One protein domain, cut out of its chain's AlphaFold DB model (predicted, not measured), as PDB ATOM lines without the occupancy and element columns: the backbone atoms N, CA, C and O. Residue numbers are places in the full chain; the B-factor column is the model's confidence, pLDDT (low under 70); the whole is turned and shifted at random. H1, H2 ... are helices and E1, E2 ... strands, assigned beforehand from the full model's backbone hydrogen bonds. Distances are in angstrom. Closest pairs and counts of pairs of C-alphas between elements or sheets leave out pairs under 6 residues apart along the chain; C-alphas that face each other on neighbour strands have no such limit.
ATOM      1  N   SER A  22     133.654 110.039 130.253       87.81
ATOM      2  CA  SER A  22     133.419 110.508 131.621       87.81
ATOM      3  C   SER A  22     132.883 109.349 132.453       87.81
ATOM      4  O   SER A  22     132.039 108.602 131.967       87.81
ATOM      5  N   ILE A  23     133.376 109.199 133.683       91.38
ATOM      6  CA  ILE A  23     132.887 108.206 134.647       91.38
ATOM      7  C   ILE A  23     132.344 108.964 135.857       91.38
ATOM      8  O   ILE A  23     133.061 109.738 136.495       91.38
ATOM      9  N   ARG A  24     131.072 108.738 136.173       93.31
ATOM     10  CA  ARG A  24     130.352 109.310 137.310       93.31
ATOM     11  C   ARG A  24     130.454 108.366 138.504       93.31
ATOM     12  O   ARG A  24     129.949 107.245 138.468       93.31
ATOM     13  N   PHE A  25     131.080 108.846 139.574       95.38
ATOM     14  CA  PHE A  25     131.166 108.142 140.850       95.38
ATOM     15  C   PHE A  25     130.176 108.735 141.852       95.38
ATOM     16  O   PHE A  25     130.044 109.954 141.949       95.38
ATOM     17  N   GLY A  26     129.519 107.875 142.624       95.00
ATOM     18  CA  GLY A  26     128.620 108.265 143.703       95.00
ATOM     19  C   GLY A  26     128.936 107.554 145.013       95.00
ATOM     20  O   GLY A  26     129.477 106.448 145.036       95.00
ATOM     21  N   THR A  27     128.539 108.177 146.116       96.69
ATOM     22  CA  THR A  27     128.450 107.530 147.425       96.69
ATOM     23  C   THR A  27     127.086 107.824 148.021       96.69
ATOM     24  O   THR A  27     126.608 108.953 147.916       96.69
ATOM     25  N   TYR A  28     126.451 106.826 148.628       95.19
ATOM     26  CA  TYR A  28     125.148 107.013 149.253       95.19
ATOM     27  C   TYR A  28     124.969 106.109 150.471       95.19
ATOM     28  O   TYR A  28     125.091 104.887 150.390       95.19
ATOM     29  N   ASN A  29     124.649 106.720 151.608       95.38
ATOM     30  CA  ASN A  29     124.246 105.998 152.802       95.38
ATOM     31  C   ASN A  29     122.746 105.704 152.707       95.38
ATOM     32  O   ASN A  29     121.943 106.635 152.671       95.38
ATOM     33  N   ILE A  30     122.386 104.420 152.644       94.75
ATOM     34  CA  ILE A  30     120.991 103.998 152.467       94.75
ATOM     35  C   ILE A  30     120.247 103.817 153.790       94.75
ATOM     36  O   ILE A  30     119.079 103.443 153.758       94.75
ATOM     37  N   GLN A  31     120.917 104.011 154.934       94.31
ATOM     38  CA  GLN A  31     120.345 103.847 156.273       94.31
ATOM     39  C   GLN A  31     119.571 102.523 156.418       94.31
ATOM     40  O   GLN A  31     118.414 102.481 156.841       94.31
ATOM     41  N   SER A  32     120.188 101.430 155.963       93.06
ATOM     42  CA  SER A  32     119.593 100.090 155.885       93.06
ATOM     43  C   SER A  32     118.262 100.025 155.128       93.06
ATOM     44  O   SER A  32     117.412  99.201 155.454       93.06
ATOM     45  N   GLY A  33     118.081 100.866 154.108       90.81
ATOM     46  CA  GLY A  33     116.890 100.925 153.260       90.81
ATOM     47  C   GLY A  33     115.745 101.762 153.833       90.81
ATOM     48  O   GLY A  33     114.634 101.685 153.312       90.81
ATOM     49  N   SER A  34     115.985 102.532 154.897       92.31
ATOM     50  CA  SER A  34     114.977 103.396 155.516       92.31
ATOM     51  C   SER A  34     115.027 104.822 154.975       92.31
ATOM     52  O   SER A  34     116.098 105.368 154.722       92.31
ATOM     53  N   ASN A  35     113.861 105.451 154.833       89.19
ATOM     54  CA  ASN A  35     113.756 106.870 154.493       89.19
ATOM     55  C   ASN A  35     113.873 107.781 155.741       89.19
ATOM     56  O   ASN A  35     114.052 107.308 156.866       89.19
ATOM     57  N   PHE A  36     113.730 109.100 155.555       86.94
ATOM     58  CA  PHE A  36     113.779 110.092 156.645       86.94
ATOM     59  C   PHE A  36     112.686 109.920 157.712       86.94
ATOM     60  O   PHE A  36     112.843 110.405 158.829       86.94
ATOM     61  N   GLU A  37     111.598 109.225 157.387       92.81
ATOM     62  CA  GLU A  37     110.513 108.886 158.314       92.81
ATOM     63  C   GLU A  37     110.732 107.512 158.976       92.81
ATOM     64  O   GLU A  37     109.846 106.994 159.653       92.81
ATOM     65  N   HIS A  38     111.915 106.916 158.793       88.69
ATOM     66  CA  HIS A  38     112.297 105.588 159.273       88.69
ATOM     67  C   HIS A  38     111.458 104.436 158.702       88.69
ATOM     68  O   HIS A  38     111.398 103.353 159.287       88.69
ATOM     69  N   VAL A  39     110.837 104.641 157.541       90.44
ATOM     70  CA  VAL A  39     110.098 103.597 156.832       90.44
ATOM     71  C   VAL A  39     111.052 102.836 155.920       90.44
ATOM     72  O   VAL A  39     111.669 103.423 155.031       90.44
ATOM     73  N   TYR A  40     111.150 101.521 156.131       91.25
ATOM     74  CA  TYR A  40     111.936 100.626 155.285       91.25
ATOM     75  C   TYR A  40     111.282 100.460 153.906       91.25
ATOM     76  O   TYR A  40     110.190  99.899 153.790       91.25
ATOM     77  N   ASN A  41     111.961 100.921 152.855       93.19
ATOM     78  CA  ASN A  41     111.503 100.824 151.475       93.19
ATOM     79  C   ASN A  41     112.675 100.724 150.490       93.19
ATOM     80  O   ASN A  41     113.111 101.693 149.867       93.19
ATOM     81  N   LEU A  42     113.143  99.497 150.288       93.12
ATOM     82  CA  LEU A  42     114.298  99.237 149.438       93.12
ATOM     83  C   LEU A  42     114.050  99.519 147.942       93.12
ATOM     84  O   LEU A  42     114.991  99.807 147.205       93.12
ATOM     85  N   THR A  43     112.794  99.474 147.489       94.38
ATOM     86  CA  THR A  43     112.416  99.846 146.115       94.38
ATOM     87  C   THR A  43     112.661 101.332 145.869       94.38
ATOM     88  O   THR A  43     113.242 101.713 144.857       94.38
ATOM     89  N   GLU A  44     112.250 102.181 146.811       94.44
ATOM     90  CA  GLU A  44     112.464 103.629 146.738       94.44
ATOM     91  C   GLU A  44     113.949 103.993 146.841       94.44
ATOM     92  O   GLU A  44     114.432 104.850 146.097       94.44
ATOM     93  N   THR A  45     114.704 103.287 147.688       95.06
ATOM     94  CA  THR A  45     116.169 103.389 147.719       95.06
ATOM     95  C   THR A  45     116.775 103.053 146.352       95.06
ATOM     96  O   THR A  45     117.607 103.807 145.843       95.06
ATOM     97  N   ALA A  46     116.348 101.953 145.725       94.88
ATOM     98  CA  ALA A  46     116.854 101.543 144.419       94.88
ATOM     99  C   ALA A  46     116.493 102.551 143.310       94.88
ATOM    100  O   ALA A  46     117.339 102.853 142.471       94.88
ATOM    101  N   GLU A  47     115.287 103.126 143.342       94.81
ATOM    102  CA  GLU A  47     114.873 104.216 142.446       94.81
ATOM    103  C   GLU A  47     115.697 105.490 142.640       94.81
ATOM    104  O   GLU A  47     116.079 106.133 141.662       94.81
ATOM    105  N   THR A  48     116.006 105.851 143.886       93.62
ATOM    106  CA  THR A  48     116.880 106.991 144.188       93.62
ATOM    107  C   THR A  48     118.261 106.778 143.582       93.62
ATOM    108  O   THR A  48     118.746 107.645 142.861       93.62
ATOM    109  N   ILE A  49     118.858 105.598 143.790       94.06
ATOM    110  CA  ILE A  49     120.160 105.234 143.215       94.06
ATOM    111  C   ILE A  49     120.127 105.311 141.684       94.06
ATOM    112  O   ILE A  49     121.036 105.881 141.085       94.06
ATOM    113  N   ARG A  50     119.060 104.810 141.050       93.50
ATOM    114  CA  ARG A  50     118.879 104.868 139.592       93.50
ATOM    115  C   ARG A  50     118.920 106.301 139.059       93.50
ATOM    116  O   ARG A  50     119.571 106.570 138.055       93.50
ATOM    117  N   ARG A  51     118.234 107.227 139.736       94.12
ATOM    118  CA  ARG A  51     118.131 108.642 139.334       94.12
ATOM    119  C   ARG A  51     119.425 109.431 139.508       94.12
ATOM    120  O   ARG A  51     119.535 110.509 138.936       94.12
ATOM    121  N   LEU A  52     120.389 108.923 140.279       93.00
ATOM    122  CA  LEU A  52     121.721 109.529 140.349       93.00
ATOM    123  C   LEU A  52     122.483 109.375 139.028       93.00
ATOM    124  O   LEU A  52     123.433 110.118 138.794       93.00
ATOM    125  N   GLU A  53     122.082 108.407 138.194       92.44
ATOM    126  CA  GLU A  53     122.716 108.089 136.913       92.44
ATOM    127  C   GLU A  53     124.237 107.891 137.029       92.44
ATOM    128  O   GLU A  53     124.990 108.176 136.107       92.44
ATOM    129  N   VAL A  54     124.730 107.429 138.174       92.88
ATOM    130  CA  VAL A  54     126.161 107.180 138.363       92.88
ATOM    131  C   VAL A  54     126.567 105.861 137.711       92.88
ATOM    132  O   VAL A  54     125.805 104.898 137.713       92.88
ATOM    133  N   ASP A  55     127.788 105.806 137.187       91.69
ATOM    134  CA  ASP A  55     128.350 104.590 136.591       91.69
ATOM    135  C   ASP A  55     128.827 103.618 137.677       91.69
ATOM    136  O   ASP A  55     128.735 102.399 137.537       91.69
ATOM    137  N   ILE A  56     129.344 104.166 138.782       92.44
ATOM    138  CA  ILE A  56     129.836 103.410 139.934       92.44
ATOM    139  C   ILE A  56     129.323 104.078 141.209       92.44
ATOM    140  O   ILE A  56     129.518 105.276 141.412       92.44
ATOM    141  N   ILE A  57     128.713 103.297 142.103       95.12
ATOM    142  CA  ILE A  57     128.240 103.777 143.403       95.12
ATOM    143  C   ILE A  57     128.761 102.913 144.548       95.12
ATOM    144  O   ILE A  57     128.724 101.686 144.480       95.12
ATOM    145  N   ALA A  58     129.224 103.562 145.615       95.69
ATOM    146  CA  ALA A  58     129.515 102.927 146.895       95.69
ATOM    147  C   ALA A  58     128.361 103.178 147.877       95.69
ATOM    148  O   ALA A  58     127.932 104.319 148.047       95.69
ATOM    149  N   LEU A  59     127.869 102.123 148.529       95.25
ATOM    150  CA  LEU A  59     126.768 102.216 149.490       95.25
ATOM    151  C   LEU A  59     127.263 102.022 150.927       95.25
ATOM    152  O   LEU A  59     128.123 101.176 151.176       95.25
ATOM    153  N   GLN A  60     126.706 102.785 151.870       95.06
ATOM    154  CA  GLN A  60     126.924 102.611 153.315       95.06
ATOM    155  C   GLN A  60     125.643 102.180 154.037       95.06
ATOM    156  O   GLN A  60     124.543 102.390 153.529       95.06
ATOM    157  N   GLU A  61     125.820 101.592 155.227       93.38
ATOM    158  CA  GLU A  61     124.746 101.059 156.087       93.38
ATOM    159  C   GLU A  61     123.846 100.036 155.387       93.38
ATOM    160  O   GLU A  61     122.652  99.937 155.657       93.38
ATOM    161  N   VAL A  62     124.434  99.261 154.477       91.62
ATOM    162  CA  VAL A  62     123.750  98.165 153.798       91.62
ATOM    163  C   VAL A  62     123.673  96.965 154.733       91.62
ATOM    164  O   VAL A  62     124.704  96.455 155.174       91.62
ATOM    165  N   ASP A  63     122.462  96.486 154.991       88.06
ATOM    166  CA  ASP A  63     122.256  95.233 155.710       88.06
ATOM    167  C   ASP A  63     122.308  94.048 154.740       88.06
ATOM    168  O   ASP A  63     121.719  94.061 153.656       88.06
ATOM    169  N   ASN A  64     122.987  92.981 155.161       72.75
ATOM    170  CA  ASN A  64     122.984  91.709 154.454       72.75
ATOM    171  C   ASN A  64     122.404  90.625 155.363       72.75
ATOM    172  O   ASN A  64     123.089  90.175 156.279       72.75
ATOM    173  N   ILE A  65     121.141  90.257 155.111       65.56
ATOM    174  CA  ILE A  65     120.379  89.215 155.817       65.56
ATOM    175  C   ILE A  65     120.609  89.296 157.331       65.56
ATOM    176  O   ILE A  65     121.334  88.508 157.940       65.56
ATOM    177  N   THR A  66     119.977  90.286 157.947       68.88
ATOM    178  CA  THR A  66     119.970  90.445 159.401       68.88
ATOM    179  C   THR A  66     118.626  89.980 159.959       68.88
ATOM    180  O   THR A  66     117.641  89.848 159.234       68.88
ATOM    181  N   ILE A  67     118.544  89.765 161.276       68.06
ATOM    182  CA  ILE A  67     117.258  89.500 161.951       68.06
ATOM    183  C   ILE A  67     116.263  90.655 161.706       68.06
ATOM    184  O   ILE A  67     115.054  90.443 161.701       68.06
ATOM    185  N   ARG A  68     116.774  91.874 161.482       69.19
ATOM    186  CA  ARG A  68     115.990  93.086 161.209       69.19
ATOM    187  C   ARG A  68     115.506  93.154 159.759       69.19
ATOM    188  O   ARG A  68     114.366  93.540 159.526       69.19
ATOM    189  N   HIS A  69     116.349  92.752 158.807       78.81
ATOM    190  CA  HIS A  69     116.058  92.794 157.376       78.81
ATOM    191  C   HIS A  69     116.431  91.454 156.722       78.81
ATOM    192  O   HIS A  69     117.603  91.219 156.421       78.81
ATOM    193  N   PRO A  70     115.452  90.567 156.454       79.81
ATOM    194  CA  PRO A  70     115.716  89.243 155.886       79.81
ATOM    195  C   PRO A  70     116.047  89.276 154.383       79.81
ATOM    196  O   PRO A  70     116.191  88.229 153.757       79.81
ATOM    197  N   ILE A  71     116.139  90.467 153.788       84.12
ATOM    198  CA  ILE A  71     116.479  90.674 152.382       84.12
ATOM    199  C   ILE A  71     117.950  91.079 152.306       84.12
ATOM    200  O   ILE A  71     118.378  91.997 153.001       84.12
ATOM    201  N   ASP A  72     118.713  90.428 151.428       89.25
ATOM    202  CA  ASP A  72     120.017  90.937 151.002       89.25
ATOM    203  C   ASP A  72     119.802  92.217 150.184       89.25
ATOM    204  O   ASP A  72     119.352  92.185 149.030       89.25
ATOM    205  N   GLN A  73     120.108  93.353 150.809       90.38
ATOM    206  CA  GLN A  73     119.854  94.661 150.225       90.38
ATOM    207  C   GLN A  73     120.733  94.924 149.000       90.38
ATOM    208  O   GLN A  73     120.279  95.537 148.033       90.38
ATOM    209  N   THR A  74     121.961  94.400 149.001       90.19
ATOM    210  CA  THR A  74     122.906  94.562 147.891       90.19
ATOM    211  C   THR A  74     122.381  93.836 146.661       90.19
ATOM    212  O   THR A  74     122.272  94.421 145.581       90.19
ATOM    213  N   THR A  75     121.999  92.569 146.835       91.00
ATOM    214  CA  THR A  75     121.474  91.740 145.748       91.00
ATOM    215  C   THR A  75     120.182  92.327 145.185       91.00
ATOM    216  O   THR A  75     120.029  92.406 143.965       91.00
ATOM    217  N   TYR A  76     119.269  92.788 146.044       92.50
ATOM    218  CA  TYR A  76     118.020  93.398 145.592       92.50
ATOM    219  C   TYR A  76     118.265  94.676 144.775       92.50
ATOM    220  O   TYR A  76     117.773  94.778 143.649       92.50
ATOM    221  N   ILE A  77     119.058  95.625 145.296       92.44
ATOM    222  CA  ILE A  77     119.349  96.898 144.613       92.44
ATOM    223  C   ILE A  77     120.039  96.640 143.265       92.44
ATOM    224  O   ILE A  77     119.675  97.251 142.257       92.44
ATOM    225  N   ALA A  78     120.996  95.710 143.217       90.94
ATOM    226  CA  ALA A  78     121.689  95.352 141.983       90.94
ATOM    227  C   ALA A  78     120.735  94.733 140.947       90.94
ATOM    228  O   ALA A  78     120.762  95.099 139.771       90.94
ATOM    229  N   GLN A  79     119.857  93.817 141.365       92.06
ATOM    230  CA  GLN A  79     118.877  93.199 140.468       92.06
ATOM    231  C   GLN A  79     117.836  94.196 139.959       92.06
ATOM    232  O   GLN A  79     117.448  94.112 138.792       92.06
ATOM    233  N   TYR A  80     117.391  95.121 140.809       92.38
ATOM    234  CA  TYR A  80     116.454  96.175 140.433       92.38
ATOM    235  C   TYR A  80     117.033  97.040 139.308       92.38
ATOM    236  O   TYR A  80     116.416  97.187 138.255       92.38
ATOM    237  N   ASN A  81     118.265  97.523 139.495       87.06
ATOM    238  CA  ASN A  81     118.936  98.405 138.540       87.06
ATOM    239  C   ASN A  81     119.434  97.682 137.275       87.06
ATOM    240  O   ASN A  81     119.563  98.309 136.231       87.06
ATOM    241  N   LYS A  82     119.651  96.360 137.317       84.88
ATOM    242  CA  LYS A  82     120.022  95.562 136.132       84.88
ATOM    243  C   LYS A  82     118.865  95.341 135.148       84.88
ATOM    244  O   LYS A  82     119.103  95.125 133.964       84.88
ATOM    245  N   LYS A  83     117.621  95.294 135.634       61.66
ATOM    246  CA  LYS A  83     116.445  94.883 134.840       61.66
ATOM    247  C   LYS A  83     115.874  95.981 133.940       61.66
ATOM    248  O   LYS A  83     114.939  95.697 133.197       61.66
ATOM    249  N   GLN A  84     116.391  97.203 134.010       56.53
ATOM    250  CA  GLN A  84     115.840  98.340 133.280       56.53
ATOM    251  C   GLN A  84     116.742  98.674 132.083       56.53
ATOM    252  O   GLN A  84     117.951  98.805 132.275       56.53
TER     253      GLN A  84
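What this domain is: This is residues 22 to 84 of the 86 residues of the protein "Hypothetical protein" of Adineta steineri (UniProt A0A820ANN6). A narrow ribbon of two parallel strands, E1 and E2, has helix H1 alongside one of its faces, and a second helix, H2, packs on H1 at a steep angle. Two long loops, residues 30 to 41 and 61 to 72, join these parts. The printed part has 63 residues, with two named strands and two named helices in the order E1, H1, E2, H2; the class is mixed, helices and strands, with 30 residues, under half, in named elements. It is compact, with a radius of gyration of the C-alphas of 11.6 A, yet elongated, spanning 40 by 23 by 17 A.

Where its parts are: E1, residues 25 to 29, begins at C-alpha 25 (131.166, 108.142, 140.850) and is 14.0 A long. H1, residues 42 to 51, is 14.3 A long. E2, residues 56 to 60, is 13.7 A long. H2, residues 73 to 82, is 14.1 A long and ends at C-alpha 82 (120.022, 95.562, 136.132).

How they stand to each other: E1 and E2 are parallel neighbours at 18 degrees, with N 26 and O 56 2.9 A apart and N 58 and O 26 3.0 A apart, both within hydrogen-bond range. E1, H1 and E2 form a strand-helix-strand unit, two parallel neighbour strands with a helix between them in the chain, and its crossover is right-handed. H1 and E1 are near each other, with 6 pairs of C-alphas within 10 A. H1 and H2 touch, their closest C-alphas being those of Ala 46 and Ile 77, 5.3 A apart. Their lines stand at a steep tilt of 46 degrees, the same way. E1 and H2 are apart. In H1 and H2 every O i to N i+4 pair is within hydrogen-bond range.

The domain as a whole: The two C-alphas farthest apart, those of Ser 22 and Ile 67, are 40.3 A apart. The printed part has no cut. The links E1 to H1 and E2 to H2 are long, 12 residues each; H1 to E2 is tight. Mean pLDDT of the printed part is 89.0, with residues 65 to 68 and 83 to 84 under 70.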